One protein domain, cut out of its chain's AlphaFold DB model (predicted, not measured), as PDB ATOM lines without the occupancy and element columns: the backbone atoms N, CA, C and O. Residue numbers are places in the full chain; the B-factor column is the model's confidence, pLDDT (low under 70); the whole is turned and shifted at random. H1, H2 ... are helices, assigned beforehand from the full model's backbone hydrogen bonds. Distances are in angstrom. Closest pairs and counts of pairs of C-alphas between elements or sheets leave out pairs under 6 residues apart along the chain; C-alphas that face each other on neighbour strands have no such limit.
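What this domain is: This is residues 13 to 117 of the 117 residues of the protein "Glyco_hydro_64 domain-containing protein" of Mycobacterium gordonae (UniProt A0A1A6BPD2). Little regular structure is present: a body made mostly of loops holds one longer helix, H2, with short H1 packed on its residues 43 to 47 and H3 near its Asn 47, while residues 101 to 117 stick out as a free tail. The printed part has 105 residues, 31 of them in three named helices, H1, H2, H3 in chain order, with no named strand: all helix. It is only just compact, close to loose, with a radius of gyration of the C-alphas of 15.5 A and spans of 47 by 34 by 25 A.

Where its parts are: H2, residues 33 to 48, is 23.0 A long, from C-alpha 33 at (112.637, 137.882, 82.721). H1 is residues 19 to 24, 8.7 A. H3, residues 72 to 80, 12.4 A, ends at C-alpha 80 at (109.311, 108.727, 99.509).

How they stand to each other: H2 touches H1 with residues 43 to 47 alone, at a steep tilt of 63 degrees, opposite ways; the closest C-alphas, of Val 22 and Asn 43, are 6.3 A apart. H2 and H3 are close but not clearly touching, about perpendicular at 80 degrees; their closest C-alphas, of Asn 47 and Ala 74, are 7.8 A apart. H1 and H3 are apart. In H1, H2 and H3 every O i to N i+4 pair is within hydrogen-bond range.

The domain as a whole: Without the tail, the body spans 36 by 29 by 25 A. The link H2 to H3 is long, 23 residues. The printed part has no cut, and no printed residue is under 70 in pLDDT.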
ATOM      1  N   THR A  13     103.596 143.985  89.861       88.44
ATOM      2  CA  THR A  13     102.286 143.700  90.461       88.44
ATOM      3  C   THR A  13     101.788 142.333  90.016       88.44
ATOM      4  O   THR A  13     101.918 141.987  88.842       88.44
ATOM      5  N   MET A  14     101.156 141.587  90.922       89.56
ATOM      6  CA  MET A  14     100.471 140.333  90.606       89.56
ATOM      7  C   MET A  14      99.056 140.330  91.188       89.56
ATOM      8  O   MET A  14      98.817 140.870  92.270       89.56
ATOM      9  N   ALA A  15      98.117 139.697  90.489       94.75
ATOM     10  CA  ALA A  15      96.802 139.418  91.052       94.75
ATOM     11  C   ALA A  15      96.902 138.319  92.124       94.75
ATOM     12  O   ALA A  15      97.751 137.431  92.040       94.75
ATOM     13  N   LYS A  16      96.005 138.346  93.117       96.25
ATOM     14  CA  LYS A  16      95.908 137.273  94.113       96.25
ATOM     15  C   LYS A  16      95.587 135.944  93.406       96.25
ATOM     16  O   LYS A  16      94.553 135.874  92.739       96.25
ATOM     17  N   PRO A  17      96.413 134.893  93.561       97.50
ATOM     18  CA  PRO A  17      96.165 133.622  92.902       97.50
ATOM     19  C   PRO A  17      95.063 132.821  93.603       97.50
ATOM     20  O   PRO A  17      94.849 132.915  94.815       97.50
ATOM     21  N   THR A  18      94.384 131.991  92.820       98.44
ATOM     22  CA  THR A  18      93.522 130.909  93.315       98.44
ATOM     23  C   THR A  18      94.346 129.664  93.648       98.44
ATOM     24  O   THR A  18      95.458 129.497  93.149       98.44
ATOM     25  N   THR A  19      93.784 128.732  94.426       97.62
ATOM     26  CA  THR A  19      94.432 127.435  94.701       97.62
ATOM     27  C   THR A  19      94.782 126.685  93.415       97.62
ATOM     28  O   THR A  19      95.897 126.198  93.280       97.62
ATOM     29  N   ALA A  20      93.871 126.636  92.435       98.31
ATOM     30  CA  ALA A  20      94.129 125.953  91.166       98.31
ATOM     31  C   ALA A  20      95.327 126.562  90.414       98.31
ATOM     32  O   ALA A  20      96.156 125.831  89.879       98.31
ATOM     33  N   GLN A  21      95.459 127.892  90.433       98.50
ATOM     34  CA  GLN A  21      96.586 128.590  89.807       98.50
ATOM     35  C   GLN A  21      97.909 128.368  90.543       98.50
ATOM     36  O   GLN A  21      98.946 128.296  89.895       98.50
ATOM     37  N   VAL A  22      97.888 128.227  91.874       98.19
ATOM     38  CA  VAL A  22      99.082 127.846  92.649       98.19
ATOM     39  C   VAL A  22      99.585 126.471  92.215       98.19
ATOM     40  O   VAL A  22     100.765 126.327  91.906       98.19
ATOM     41  N   PHE A  23      98.695 125.480  92.139       98.00
ATOM     42  CA  PHE A  23      99.066 124.104  91.798       98.00
ATOM     43  C   PHE A  23      99.494 123.957  90.332       98.00
ATOM     44  O   PHE A  23     100.415 123.204  90.035       98.00
ATOM     45  N   ALA A  24      98.852 124.689  89.419       97.75
ATOM     46  CA  ALA A  24      99.176 124.659  87.992       97.75
ATOM     47  C   ALA A  24     100.291 125.638  87.583       97.75
ATOM     48  O   ALA A  24     100.682 125.646  86.420       97.75
ATOM     49  N   ALA A  25     100.753 126.488  88.507       97.88
ATOM     50  CA  ALA A  25     101.715 127.563  88.266       97.88
ATOM     51  C   ALA A  25     101.383 128.444  87.042       97.88
ATOM     52  O   ALA A  25     102.254 128.833  86.267       97.88
ATOM     53  N   ASN A  26     100.101 128.762  86.862       97.81
ATOM     54  CA  ASN A  26      99.606 129.530  85.722       97.81
ATOM     55  C   ASN A  26      98.909 130.828  86.163       97.81
ATOM     56  O   ASN A  26      98.846 131.164  87.348       97.81
ATOM     57  N   GLY A  27      98.402 131.598  85.194       96.62
ATOM     58  CA  GLY A  27      97.728 132.868  85.468       96.62
ATOM     59  C   GLY A  27      98.679 133.876  86.135       96.62
ATOM     60  O   GLY A  27      99.664 134.244  85.500       96.62
ATOM     61  N   PRO A  28      98.441 134.316  87.391       96.88
ATOM     62  CA  PRO A  28      99.284 135.305  88.075       96.88
ATOM     63  C   PRO A  28     100.754 134.911  88.276       96.88
ATOM     64  O   PRO A  28     101.549 135.768  88.648       96.88
ATOM     65  N   PHE A  29     101.109 133.640  88.062       97.19
ATOM     66  CA  PHE A  29     102.488 133.145  88.126       97.19
ATOM     67  C   PHE A  29     103.238 133.213  86.786       97.19
ATOM     68  O   PHE A  29     104.400 132.828  86.721       97.19
ATOM     69  N   VAL A  30     102.607 133.713  85.721       94.62
ATOM     70  CA  VAL A  30     103.249 133.880  84.411       94.62
ATOM     71  C   VAL A  30     103.820 135.293  84.298       94.62
ATOM     72  O   VAL A  30     103.085 136.277  84.365       94.62
ATOM     73  N   GLY A  31     105.132 135.389  84.096       92.38
ATOM     74  CA  GLY A  31     105.851 136.642  83.875       92.38
ATOM     75  C   GLY A  31     107.041 136.442  82.940       92.38
ATOM     76  O   GLY A  31     107.340 135.320  82.531       92.38
ATOM     77  N   THR A  32     107.724 137.528  82.597       91.56
ATOM     78  CA  THR A  32     108.932 137.502  81.758       91.56
ATOM     79  C   THR A  32     110.158 137.927  82.565       91.56
ATOM     80  O   THR A  32     110.032 138.630  83.568       91.56
ATOM     81  N   HIS A  33     111.344 137.485  82.140       91.50
ATOM     82  CA  HIS A  33     112.637 137.882  82.721       91.50
ATOM     83  C   HIS A  33     112.671 137.790  84.262       91.50
ATOM     84  O   HIS A  33     112.343 136.744  84.824       91.50
ATOM     85  N   GLU A  34     113.050 138.872  84.949       92.38
ATOM     86  CA  GLU A  34     113.191 138.930  86.406       92.38
ATOM     87  C   GLU A  34     111.857 138.702  87.128       92.38
ATOM     88  O   GLU A  34     111.829 138.059  88.178       92.38
ATOM     89  N   GLN A  35     110.739 139.164  86.552       93.50
ATOM     90  CA  GLN A  35     109.410 138.899  87.108       93.50
ATOM     91  C   GLN A  35     109.095 137.403  87.060       93.50
ATOM     92  O   GLN A  35     108.605 136.853  88.040       93.50
ATOM     93  N   GLY A  36     109.384 136.742  85.936       94.50
ATOM     94  CA  GLY A  36     109.172 135.302  85.784       94.50
ATOM     95  C   GLY A  36     109.995 134.491  86.786       94.50
ATOM     96  O   GLY A  36     109.452 133.609  87.447       94.50
ATOM     97  N   ALA A  37     111.271 134.848  86.964       94.94
ATOM     98  CA  ALA A  37     112.143 134.211  87.951       94.94
ATOM     99  C   ALA A  37     111.597 134.367  89.382       94.94
ATOM    100  O   ALA A  37     111.478 133.388  90.114       94.94
ATOM    101  N   PHE A  38     111.180 135.578  89.764       95.38
ATOM    102  CA  PHE A  38     110.565 135.814  91.071       95.38
ATOM    103  C   PHE A  38     109.240 135.053  91.255       95.38
ATOM    104  O   PHE A  38     108.966 134.531  92.334       95.38
ATOM    105  N   LEU A  39     108.403 134.975  90.217       96.62
ATOM    106  CA  LEU A  39     107.124 134.266  90.291       96.62
ATOM    107  C   LEU A  39     107.301 132.748  90.421       96.62
ATOM    108  O   LEU A  39     106.482 132.120  91.094       96.62
ATOM    109  N   ALA A  40     108.361 132.170  89.849       97.81
ATOM    110  CA  ALA A  40     108.724 130.771  90.067       97.81
ATOM    111  C   ALA A  40     109.085 130.508  91.541       97.81
ATOM    112  O   ALA A  40     108.507 129.616  92.165       97.81
ATOM    113  N   GLU A  41     109.947 131.348  92.125       98.12
ATOM    114  CA  GLU A  41     110.314 131.298  93.549       98.12
ATOM    115  C   GLU A  41     109.082 131.419  94.460       98.12
ATOM    116  O   GLU A  41     108.852 130.598  95.352       98.12
ATOM    117  N   LEU A  42     108.215 132.396  94.181       97.75
ATOM    118  CA  LEU A  42     106.986 132.600  94.941       97.75
ATOM    119  C   LEU A  42     106.019 131.412  94.807       97.75
ATOM    120  O   LEU A  42     105.405 131.008  95.796       97.75
ATOM    121  N   ASN A  43     105.865 130.834  93.610       98.50
ATOM    122  CA  ASN A  43     105.027 129.650  93.408       98.50
ATOM    123  C   ASN A  43     105.549 128.441  94.196       98.50
ATOM    124  O   ASN A  43     104.757 127.737  94.834       98.50
ATOM    125  N   ALA A  44     106.867 128.230  94.205       98.81
ATOM    126  CA  ALA A  44     107.492 127.188  95.006       98.81
ATOM    127  C   ALA A  44     107.244 127.415  96.501       98.81
ATOM    128  O   ALA A  44     106.817 126.498  97.205       98.81
ATOM    129  N   ALA A  45     107.395 128.650  96.981       98.50
ATOM    130  CA  ALA A  45     107.115 129.001  98.366       98.50
ATOM    131  C   ALA A  45     105.639 128.784  98.757       98.50
ATOM    132  O   ALA A  45     105.360 128.332  99.871       98.50
ATOM    133  N   PHE A  46     104.685 129.040  97.853       98.50
ATOM    134  CA  PHE A  46     103.272 128.701  98.070       98.50
ATOM    135  C   PHE A  46     103.063 127.192  98.213       98.50
ATOM    136  O   PHE A  46     102.426 126.754  99.172       98.50
ATOM    137  N   ASN A  47     103.611 126.394  97.293       98.75
ATOM    138  CA  ASN A  47     103.487 124.936  97.336       98.75
ATOM    139  C   ASN A  47     104.145 124.340  98.593       98.75
ATOM    140  O   ASN A  47     103.609 123.399  99.177       98.75
ATOM    141  N   ARG A  48     105.251 124.928  99.056       98.69
ATOM    142  CA  ARG A  48     106.011 124.505 100.245       98.69
ATOM    143  C   ARG A  48     105.474 125.067 101.565       98.69
ATOM    144  O   ARG A  48     105.945 124.675 102.627       98.69
ATOM    145  N   GLY A  49     104.477 125.954 101.527       98.25
ATOM    146  CA  GLY A  49     103.855 126.535 102.725       98.25
ATOM    147  C   GLY A  49     104.681 127.617 103.424       98.25
ATOM    148  O   GLY A  49     104.423 127.907 104.588       98.25
ATOM    149  N   VAL A  50     105.647 128.221 102.728       98.31
ATOM    150  CA  VAL A  50     106.582 129.230 103.265       98.31
ATOM    151  C   VAL A  50     106.472 130.590 102.562       98.31
ATOM    152  O   VAL A  50     107.312 131.463 102.745       98.31
ATOM    153  N   ALA A  51     105.412 130.824 101.778       96.69
ATOM    154  CA  ALA A  51     105.213 132.068 101.016       96.69
ATOM    155  C   ALA A  51     105.261 133.357 101.864       96.69
ATOM    156  O   ALA A  51     105.643 134.404 101.351       96.69
ATOM    157  N   ILE A  52     104.905 133.285 103.153       95.44
ATOM    158  CA  ILE A  52     104.943 134.421 104.095       95.44
ATOM    159  C   ILE A  52     106.221 134.479 104.949       95.44
ATOM    160  O   ILE A  52     106.328 135.335 105.823       95.44
ATOM    161  N   SER A  53     107.182 133.591 104.691       96.38
ATOM    162  CA  SER A  53     108.467 133.493 105.392       96.38
ATOM    163  C   SER A  53     109.613 133.465 104.369       96.38
ATOM    164  O   SER A  53     110.155 132.394 104.095       96.38
ATOM    165  N   PRO A  54     109.962 134.607 103.737       96.06
ATOM    166  CA  PRO A  54     110.993 134.673 102.692       96.06
ATOM    167  C   PRO A  54     112.362 134.131 103.111       96.06
ATOM    168  O   PRO A  54     113.082 133.556 102.304       96.06
ATOM    169  N   ASP A  55     112.700 134.257 104.392       97.38
ATOM    170  CA  ASP A  55     113.898 133.683 105.007       97.38
ATOM    171  C   ASP A  55     113.936 132.144 104.941       97.38
ATOM    172  O   ASP A  55     115.007 131.546 105.010       97.38
ATOM    173  N   GLN A  56     112.780 131.502 104.757       98.00
ATOM    174  CA  GLN A  56     112.641 130.053 104.633       98.00
ATOM    175  C   GLN A  56     112.584 129.567 103.179       98.00
ATOM    176  O   GLN A  56     112.590 128.359 102.961       98.00
ATOM    177  N   TRP A  57     112.558 130.448 102.169       98.25
ATOM    178  CA  TRP A  57     112.400 130.039 100.759       98.25
ATOM    179  C   TRP A  57     113.546 129.173 100.234       98.25
ATOM    180  O   TRP A  57     113.336 128.397  99.310       98.25
ATOM    181  N   ALA A  58     114.729 129.269 100.847       97.81
ATOM    182  CA  ALA A  58     115.888 128.435 100.536       97.81
ATOM    183  C   ALA A  58     116.206 127.392 101.631       97.81
ATOM    184  O   ALA A  58     117.181 126.648 101.510       97.81
ATOM    185  N   ASN A  59     115.407 127.310 102.701       98.25
ATOM    186  CA  ASN A  59     115.632 126.377 103.802       98.25
ATOM    187  C   ASN A  59     114.749 125.133 103.654       98.25
ATOM    188  O   ASN A  59     113.592 125.129 104.074       98.25
ATOM    189  N   VAL A  60     115.319 124.051 103.120       98.25
ATOM    190  CA  VAL A  60     114.604 122.780 102.904       98.25
ATOM    191  C   VAL A  60     113.966 122.243 104.191       98.25
ATOM    192  O   VAL A  60     112.843 121.750 104.159       98.25
ATOM    193  N   ALA A  61     114.626 122.400 105.343       97.69
ATOM    194  CA  ALA A  61     114.096 121.945 106.631       97.69
ATOM    195  C   ALA A  61     112.864 122.742 107.106       97.69
ATOM    196  O   ALA A  61     112.150 122.286 107.998       97.69
ATOM    197  N   GLY A  62     112.622 123.926 106.538       97.25
ATOM    198  CA  GLY A  62     111.459 124.765 106.829       97.25
ATOM    199  C   GLY A  62     110.242 124.478 105.943       97.25
ATOM    200  O   GLY A  62     109.165 125.011 106.209       97.25
ATOM    201  N   TYR A  63     110.385 123.663 104.894       98.50
ATOM    202  CA  TYR A  63     109.278 123.341 103.996       98.50
ATOM    203  C   TYR A  63     108.251 122.422 104.659       98.50
ATOM    204  O   TYR A  63     108.580 121.574 105.485       98.50
ATOM    205  N   TYR A  64     106.994 122.569 104.239       98.31
ATOM    206  CA  TYR A  64     105.853 121.791 104.727       98.31
ATOM    207  C   TYR A  64     105.678 121.853 106.259       98.31
ATOM    208  O   TYR A  64     105.543 120.815 106.914       98.31
ATOM    209  N   PRO A  65     105.661 123.061 106.865       97.38
ATOM    210  CA  PRO A  65     105.622 123.204 108.314       97.38
ATOM    211  C   PRO A  65     104.328 122.635 108.911       97.38
ATOM    212  O   PRO A  65     103.236 122.726 108.332       97.38
ATOM    213  N   THR A  66     104.437 122.073 110.114       95.12
ATOM    214  CA  THR A  66     103.290 121.559 110.871       95.12
ATOM    215  C   THR A  66     102.253 122.656 111.116       95.12
ATOM    216  O   THR A  66     102.593 123.786 111.454       95.12
ATOM    217  N   GLY A  67     100.970 122.329 110.942       90.62
ATOM    218  CA  GLY A  67      99.865 123.280 111.126       90.62
ATOM    219  C   GLY A  67      99.707 124.309 109.998       90.62
ATOM    220  O   GLY A  67      98.760 125.095 110.026       90.62
ATOM    221  N   GLY A  68     100.595 124.300 108.999       89.44
ATOM    222  CA  GLY A  68     100.495 125.137 107.808       89.44
ATOM    223  C   GLY A  68      99.520 124.601 106.754       89.44
ATOM    224  O   GLY A  68      98.931 123.528 106.889       89.44
ATOM    225  N   ARG A  69      99.373 125.362 105.664       94.50
ATOM    226  CA  ARG A  69      98.718 124.915 104.424       94.50
ATOM    227  C   ARG A  69      99.769 124.850 103.324       94.50
ATOM    228  O   ARG A  69     100.436 125.846 103.063       94.50
ATOM    229  N   TRP A  70      99.898 123.692 102.699       98.00
ATOM    230  CA  TRP A  70     100.909 123.397 101.686       98.00
ATOM    231  C   TRP A  70     100.427 122.264 100.776       98.00
ATOM    232  O   TRP A  70      99.375 121.666 101.008       98.00
ATOM    233  N   ASN A  71     101.184 121.989  99.719       98.31
ATOM    234  CA  ASN A  71     100.901 120.935  98.760       98.31
ATOM    235  C   ASN A  71     101.317 119.569  99.331       98.31
ATOM    236  O   ASN A  71     102.487 119.185  99.290       98.31
ATOM    237  N   ASN A  72     100.352 118.834  99.888       97.75
ATOM    238  CA  ASN A  72     100.604 117.542 100.521       97.75
ATOM    239  C   ASN A  72     100.932 116.413  99.549       97.75
ATOM    240  O   ASN A  72     101.605 115.457  99.928       97.75
ATOM    241  N   TRP A  73     100.509 116.552  98.297       98.00
ATOM    242  CA  TRP A  73     100.937 115.676  97.220       98.00
ATOM    243  C   TRP A  73     102.452 115.777  97.016       98.00
ATOM    244  O   TRP A  73     103.140 114.768  97.115       98.00
ATOM    245  N   ALA A  74     102.991 116.986  96.837       98.56
ATOM    246  CA  ALA A  74     104.431 117.177  96.647       98.56
ATOM    247  C   ALA A  74     105.249 116.663  97.846       98.56
ATOM    248  O   ALA A  74     106.195 115.897  97.668       98.56
ATOM    249  N   GLN A  75     104.832 117.002  99.074       98.44
ATOM    250  CA  GLN A  75     105.497 116.544 100.299       98.44
ATOM    251  C   GLN A  75     105.598 115.014 100.377       98.44
ATOM    252  O   GLN A  75     106.646 114.492 100.757       98.44
ATOM    253  N   PHE A  76     104.539 114.294  99.985       98.50
ATOM    254  CA  PHE A  76     104.551 112.835  99.951       98.50
ATOM    255  C   PHE A  76     105.640 112.301  99.014       98.50
ATOM    256  O   PHE A  76     106.389 111.406  99.409       98.50
ATOM    257  N   PHE A  77     105.780 112.855  97.807       98.62
ATOM    258  CA  PHE A  77     106.822 112.407  96.881       98.62
ATOM    259  C   PHE A  77     108.218 112.716  97.409       98.62
ATOM    260  O   PHE A  77     109.065 111.828  97.370       98.62
ATOM    261  N   HIS A  78     108.460 113.894  97.985       98.56
ATOM    262  CA  HIS A  78     109.753 114.180  98.615       98.56
ATOM    263  C   HIS A  78     110.064 113.216  99.763       98.56
ATOM    264  O   HIS A  78     111.192 112.757  99.894       98.56
ATOM    265  N   ALA A  79     109.082 112.847 100.585       98.31
ATOM    266  CA  ALA A  79     109.301 111.917 101.694       98.31
ATOM    267  C   ALA A  79     109.629 110.481 101.235       98.31
ATOM    268  O   ALA A  79     110.254 109.736 101.984       98.31
ATOM    269  N   ASN A  80     109.223 110.100 100.019       97.94
ATOM    270  CA  ASN A  80     109.311 108.727  99.509       97.94
ATOM    271  C   ASN A  80     110.224 108.569  98.279       97.94
ATOM    272  O   ASN A  80     110.296 107.482  97.708       97.94
ATOM    273  N   SER A  81     110.917 109.628  97.859       97.62
ATOM    274  CA  SER A  81     111.836 109.603  96.716       97.62
ATOM    275  C   SER A  81     113.295 109.556  97.166       97.62
ATOM    276  O   SER A  81     113.650 109.963  98.274       97.62
ATOM    277  N   ILE A  82     114.163 109.069  96.281       96.44
ATOM    278  CA  ILE A  82     115.609 109.005  96.516       96.44
ATOM    279  C   ILE A  82     116.148 110.407  96.824       96.44
ATOM    280  O   ILE A  82     115.840 111.367  96.119       96.44
ATOM    281  N   ALA A  83     116.957 110.511  97.885       96.94
ATOM    282  CA  ALA A  83     117.554 111.764  98.361       96.94
ATOM    283  C   ALA A  83     116.541 112.893  98.639       96.94
ATOM    284  O   ALA A  83     116.914 114.061  98.676       96.94
ATOM    285  N   ASN A  84     115.267 112.544  98.828       97.94
ATOM    286  CA  ASN A  84     114.162 113.478  99.003       97.94
ATOM    287  C   ASN A  84     113.921 114.438  97.822       97.94
ATOM    288  O   ASN A  84     113.288 115.477  97.992       97.94
ATOM    289  N   LEU A  85     114.373 114.077  96.618       98.31
ATOM    290  CA  LEU A  85     114.190 114.871  95.402       98.31
ATOM    291  C   LEU A  85     112.987 114.376  94.599       98.31
ATOM    292  O   LEU A  85     112.879 113.185  94.305       98.31
ATOM    293  N   ALA A  86     112.090 115.283  94.220       98.50
ATOM    294  CA  ALA A  86     110.870 114.951  93.490       98.50
ATOM    295  C   ALA A  86     110.393 116.125  92.635       98.50
ATOM    296  O   ALA A  86     110.569 117.276  93.004       98.50
ATOM    297  N   TYR A  87     109.755 115.840  91.499       98.25
ATOM    298  CA  TYR A  87     109.063 116.856  90.704       98.25
ATOM    299  C   TYR A  87     107.564 116.837  91.044       98.25
ATOM    300  O   TYR A  87     106.755 116.258  90.317       98.25
ATOM    301  N   GLY A  88     107.193 117.394  92.201       98.00
ATOM    302  CA  GLY A  88     105.825 117.351  92.726       98.00
ATOM    303  C   GLY A  88     104.910 118.474  92.222       98.00
ATOM    304  O   GLY A  88     103.685 118.344  92.286       98.00
ATOM    305  N   PHE A  89     105.486 119.573  91.732       98.62
ATOM    306  CA  PHE A  89     104.785 120.737  91.179       98.62
ATOM    307  C   PHE A  89     105.666 121.463  90.135       98.62
ATOM    308  O   PHE A  89     106.856 121.167  90.043       98.62
ATOM    309  N   PRO A  90     105.126 122.397  89.321       98.06
ATOM    310  CA  PRO A  90     105.829 122.924  88.145       98.06
ATOM    311  C   PRO A  90     107.196 123.571  88.392       98.06
ATOM    312  O   PRO A  90     108.029 123.510  87.498       98.06
ATOM    313  N   PHE A  91     107.425 124.156  89.569       98.44
ATOM    314  CA  PHE A  91     108.670 124.845  89.932       98.44
ATOM    315  C   PHE A  91     109.396 124.169  91.103       98.44
ATOM    316  O   PHE A  91     109.982 124.834  91.956       98.44
ATOM    317  N   ASP A  92     109.311 122.840  91.207       98.56
ATOM    318  CA  ASP A  92     109.987 122.104  92.286       98.56
ATOM    319  C   ASP A  92     111.516 122.081  92.137       98.56
ATOM    320  O   ASP A  92     112.260 121.807  93.073       98.56
ATOM    321  N   ASP A  93     112.012 122.426  90.954       97.75
ATOM    322  CA  ASP A  93     113.426 122.645  90.672       97.75
ATOM    323  C   ASP A  93     113.999 123.871  91.398       97.75
ATOM    324  O   ASP A  93     115.206 123.915  91.644       97.75
ATOM    325  N   VAL A  94     113.153 124.813  91.832       98.25
ATOM    326  CA  VAL A  94     113.558 125.916  92.712       98.25
ATOM    327  C   VAL A  94     114.238 125.360  93.960       98.25
ATOM    328  O   VAL A  94     113.696 124.497  94.658       98.25
ATOM    329  N   ASN A  95     115.414 125.900  94.279       97.88
ATOM    330  CA  ASN A  95     116.293 125.415  95.344       97.88
ATOM    331  C   ASN A  95     116.759 123.952  95.154       97.88
ATOM    332  O   ASN A  95     117.001 123.247  96.129       97.88
ATOM    333  N   ASN A  96     116.888 123.483  93.909       96.94
ATOM    334  CA  ASN A  96     117.405 122.155  93.551       96.94
ATOM    335  C   ASN A  96     116.638 120.982  94.194       96.94
ATOM    336  O   ASN A  96     117.265 120.021  94.633       96.94
ATOM    337  N   GLN A  97     115.307 121.062  94.306       98.38
ATOM    338  CA  GLN A  97     114.510 120.001  94.950       98.38
ATOM    339  C   GLN A  97     113.832 119.042  93.966       98.38
ATOM    340  O   GLN A  97     113.271 118.028  94.388       98.38
ATOM    341  N   SER A  98     113.917 119.310  92.663       98.06
ATOM    342  CA  SER A  98     113.387 118.399  91.657       98.06
ATOM    343  C   SER A  98     114.239 117.146  91.505       98.06
ATOM    344  O   SER A  98     115.420 117.110  91.842       98.06
ATOM    345  N   SER A  99     113.652 116.105  90.920       97.19
ATOM    346  CA  SER A  99     114.349 114.862  90.575       97.19
ATOM    347  C   SER A  99     115.246 114.983  89.331       97.19
ATOM    348  O   SER A  99     115.593 113.970  88.723       97.19
ATOM    349  N   VAL A 100     115.579 116.204  88.898       94.94
ATOM    350  CA  VAL A 100     116.445 116.425  87.738       94.94
ATOM    351  C   VAL A 100     117.899 116.130  88.098       94.94
ATOM    352  O   VAL A 100     118.388 116.497  89.164       94.94
ATOM    353  N   LEU A 101     118.618 115.502  87.172       90.69
ATOM    354  CA  LEU A 101     120.063 115.340  87.252       90.69
ATOM    355  C   LEU A 101     120.703 116.090  86.086       90.69
ATOM    356  O   LEU A 101     120.483 115.749  84.924       90.69
ATOM    357  N   ILE A 102     121.506 117.105  86.401       89.69
ATOM    358  CA  ILE A 102     122.282 117.867  85.419       89.69
ATOM    359  C   ILE A 102     123.750 117.502  85.620       89.69
ATOM    360  O   ILE A 102     124.317 117.748  86.682       89.69
ATOM    361  N   LEU A 103     124.365 116.886  84.610       89.69
ATOM    362  CA  LEU A 103     125.743 116.404  84.682       89.69
ATOM    363  C   LEU A 103     126.688 117.379  83.966       89.69
ATOM    364  O   LEU A 103     126.653 117.449  82.737       89.69
ATOM    365  N   PRO A 104     127.577 118.092  84.681       84.88
ATOM    366  CA  PRO A 104     128.548 119.001  84.071       84.88
ATOM    367  C   PRO A 104     129.811 118.248  83.611       84.88
ATOM    368  O   PRO A 104     130.934 118.653  83.907       84.88
ATOM    369  N   ASN A 105     129.646 117.101  82.947       83.19
ATOM    370  CA  ASN A 105     130.756 116.203  82.631       83.19
ATOM    371  C   ASN A 105     131.264 116.414  81.189       83.19
ATOM    372  O   ASN A 105     130.479 116.236  80.255       83.19
ATOM    373  N   PRO A 106     132.562 116.718  80.968       86.25
ATOM    374  CA  PRO A 106     133.139 116.781  79.622       86.25
ATOM    375  C   PRO A 106     133.176 115.420  78.904       86.25
ATOM    376  O   PRO A 106     133.391 115.383  77.695       86.25
ATOM    377  N   GLN A 107     132.999 114.307  79.621       89.12
ATOM    378  CA  GLN A 107     132.873 112.948  79.088       89.12
ATOM    379  C   GLN A 107     131.492 112.380  79.458       89.12
ATOM    380  O   GLN A 107     131.368 111.707  80.481       89.12
ATOM    381  N   PRO A 108     130.433 112.687  78.689       88.12
ATOM    382  CA  PRO A 108     129.062 112.366  79.075       88.12
ATOM    383  C   PRO A 108     128.860 110.854  79.281       88.12
ATOM    384  O   PRO A 108     129.518 110.054  78.608       88.12
ATOM    385  N   PRO A 109     127.946 110.435  80.181       89.38
ATOM    386  CA  PRO A 109     127.603 109.028  80.326       89.38
ATOM    387  C   PRO A 109     127.147 108.436  78.995       89.38
ATOM    388  O   PRO A 109     126.397 109.058  78.246       89.38
ATOM    389  N   THR A 110     127.561 107.204  78.726       93.69
ATOM    390  CA  THR A 110     127.160 106.467  77.520       93.69
ATOM    391  C   THR A 110     125.887 105.645  77.724       93.69
ATOM    392  O   THR A 110     125.389 105.048  76.772       93.69
ATOM    393  N   GLN A 111     125.347 105.610  78.948       92.62
ATOM    394  CA  GLN A 111     124.170 104.825  79.304       92.62
ATOM    395  C   GLN A 111     123.265 105.574  80.288       92.62
ATOM    396  O   GLN A 111     123.734 106.194  81.242       92.62
ATOM    397  N   LEU A 112     121.957 105.446  80.065       92.50
ATOM    398  CA  LEU A 112     120.888 105.780  81.000       92.50
ATOM    399  C   LEU A 112     120.040 104.519  81.197       92.50
ATOM    400  O   LEU A 112     119.628 103.896  80.217       92.50
ATOM    401  N   SER A 113     119.796 104.131  82.446       92.50
ATOM    402  CA  SER A 113     119.015 102.939  82.788       92.50
ATOM    403  C   SER A 113     117.765 103.304  83.576       92.50
ATOM    404  O   SER A 113     117.837 104.090  84.518       92.50
ATOM    405  N   PHE A 114     116.655 102.652  83.246       93.31
ATOM    406  CA  PHE A 114     115.429 102.676  84.035       93.31
ATOM    407  C   PHE A 114     115.219 101.286  84.626       93.31
ATOM    408  O   PHE A 114     115.239 100.297  83.893       93.31
ATOM    409  N   VAL A 115     115.049 101.213  85.943       93.88
ATOM    410  CA  VAL A 115     114.759  99.962  86.649       93.88
ATOM    411  C   VAL A 115     113.302 100.009  87.091       93.88
ATOM    412  O   VAL A 115     112.908 100.909  87.828       93.88
ATOM    413  N   LEU A 116     112.511  99.058  86.601       92.94
ATOM    414  CA  LEU A 116     111.123  98.844  87.000       92.94
ATOM    415  C   LEU A 116     111.111  97.578  87.861       92.94
ATOM    416  O   LEU A 116     111.479  96.513  87.361       92.94
ATOM    417  N   ASN A 117     110.768  97.722  89.142       82.88
ATOM    418  CA  ASN A 117     110.632  96.605  90.083       82.88
ATOM    419  C   ASN A 117     109.219  96.027  90.053       82.88
ATOM    420  O   ASN A 117     108.272  96.823  89.854       82.88
TER     421      ASN A 117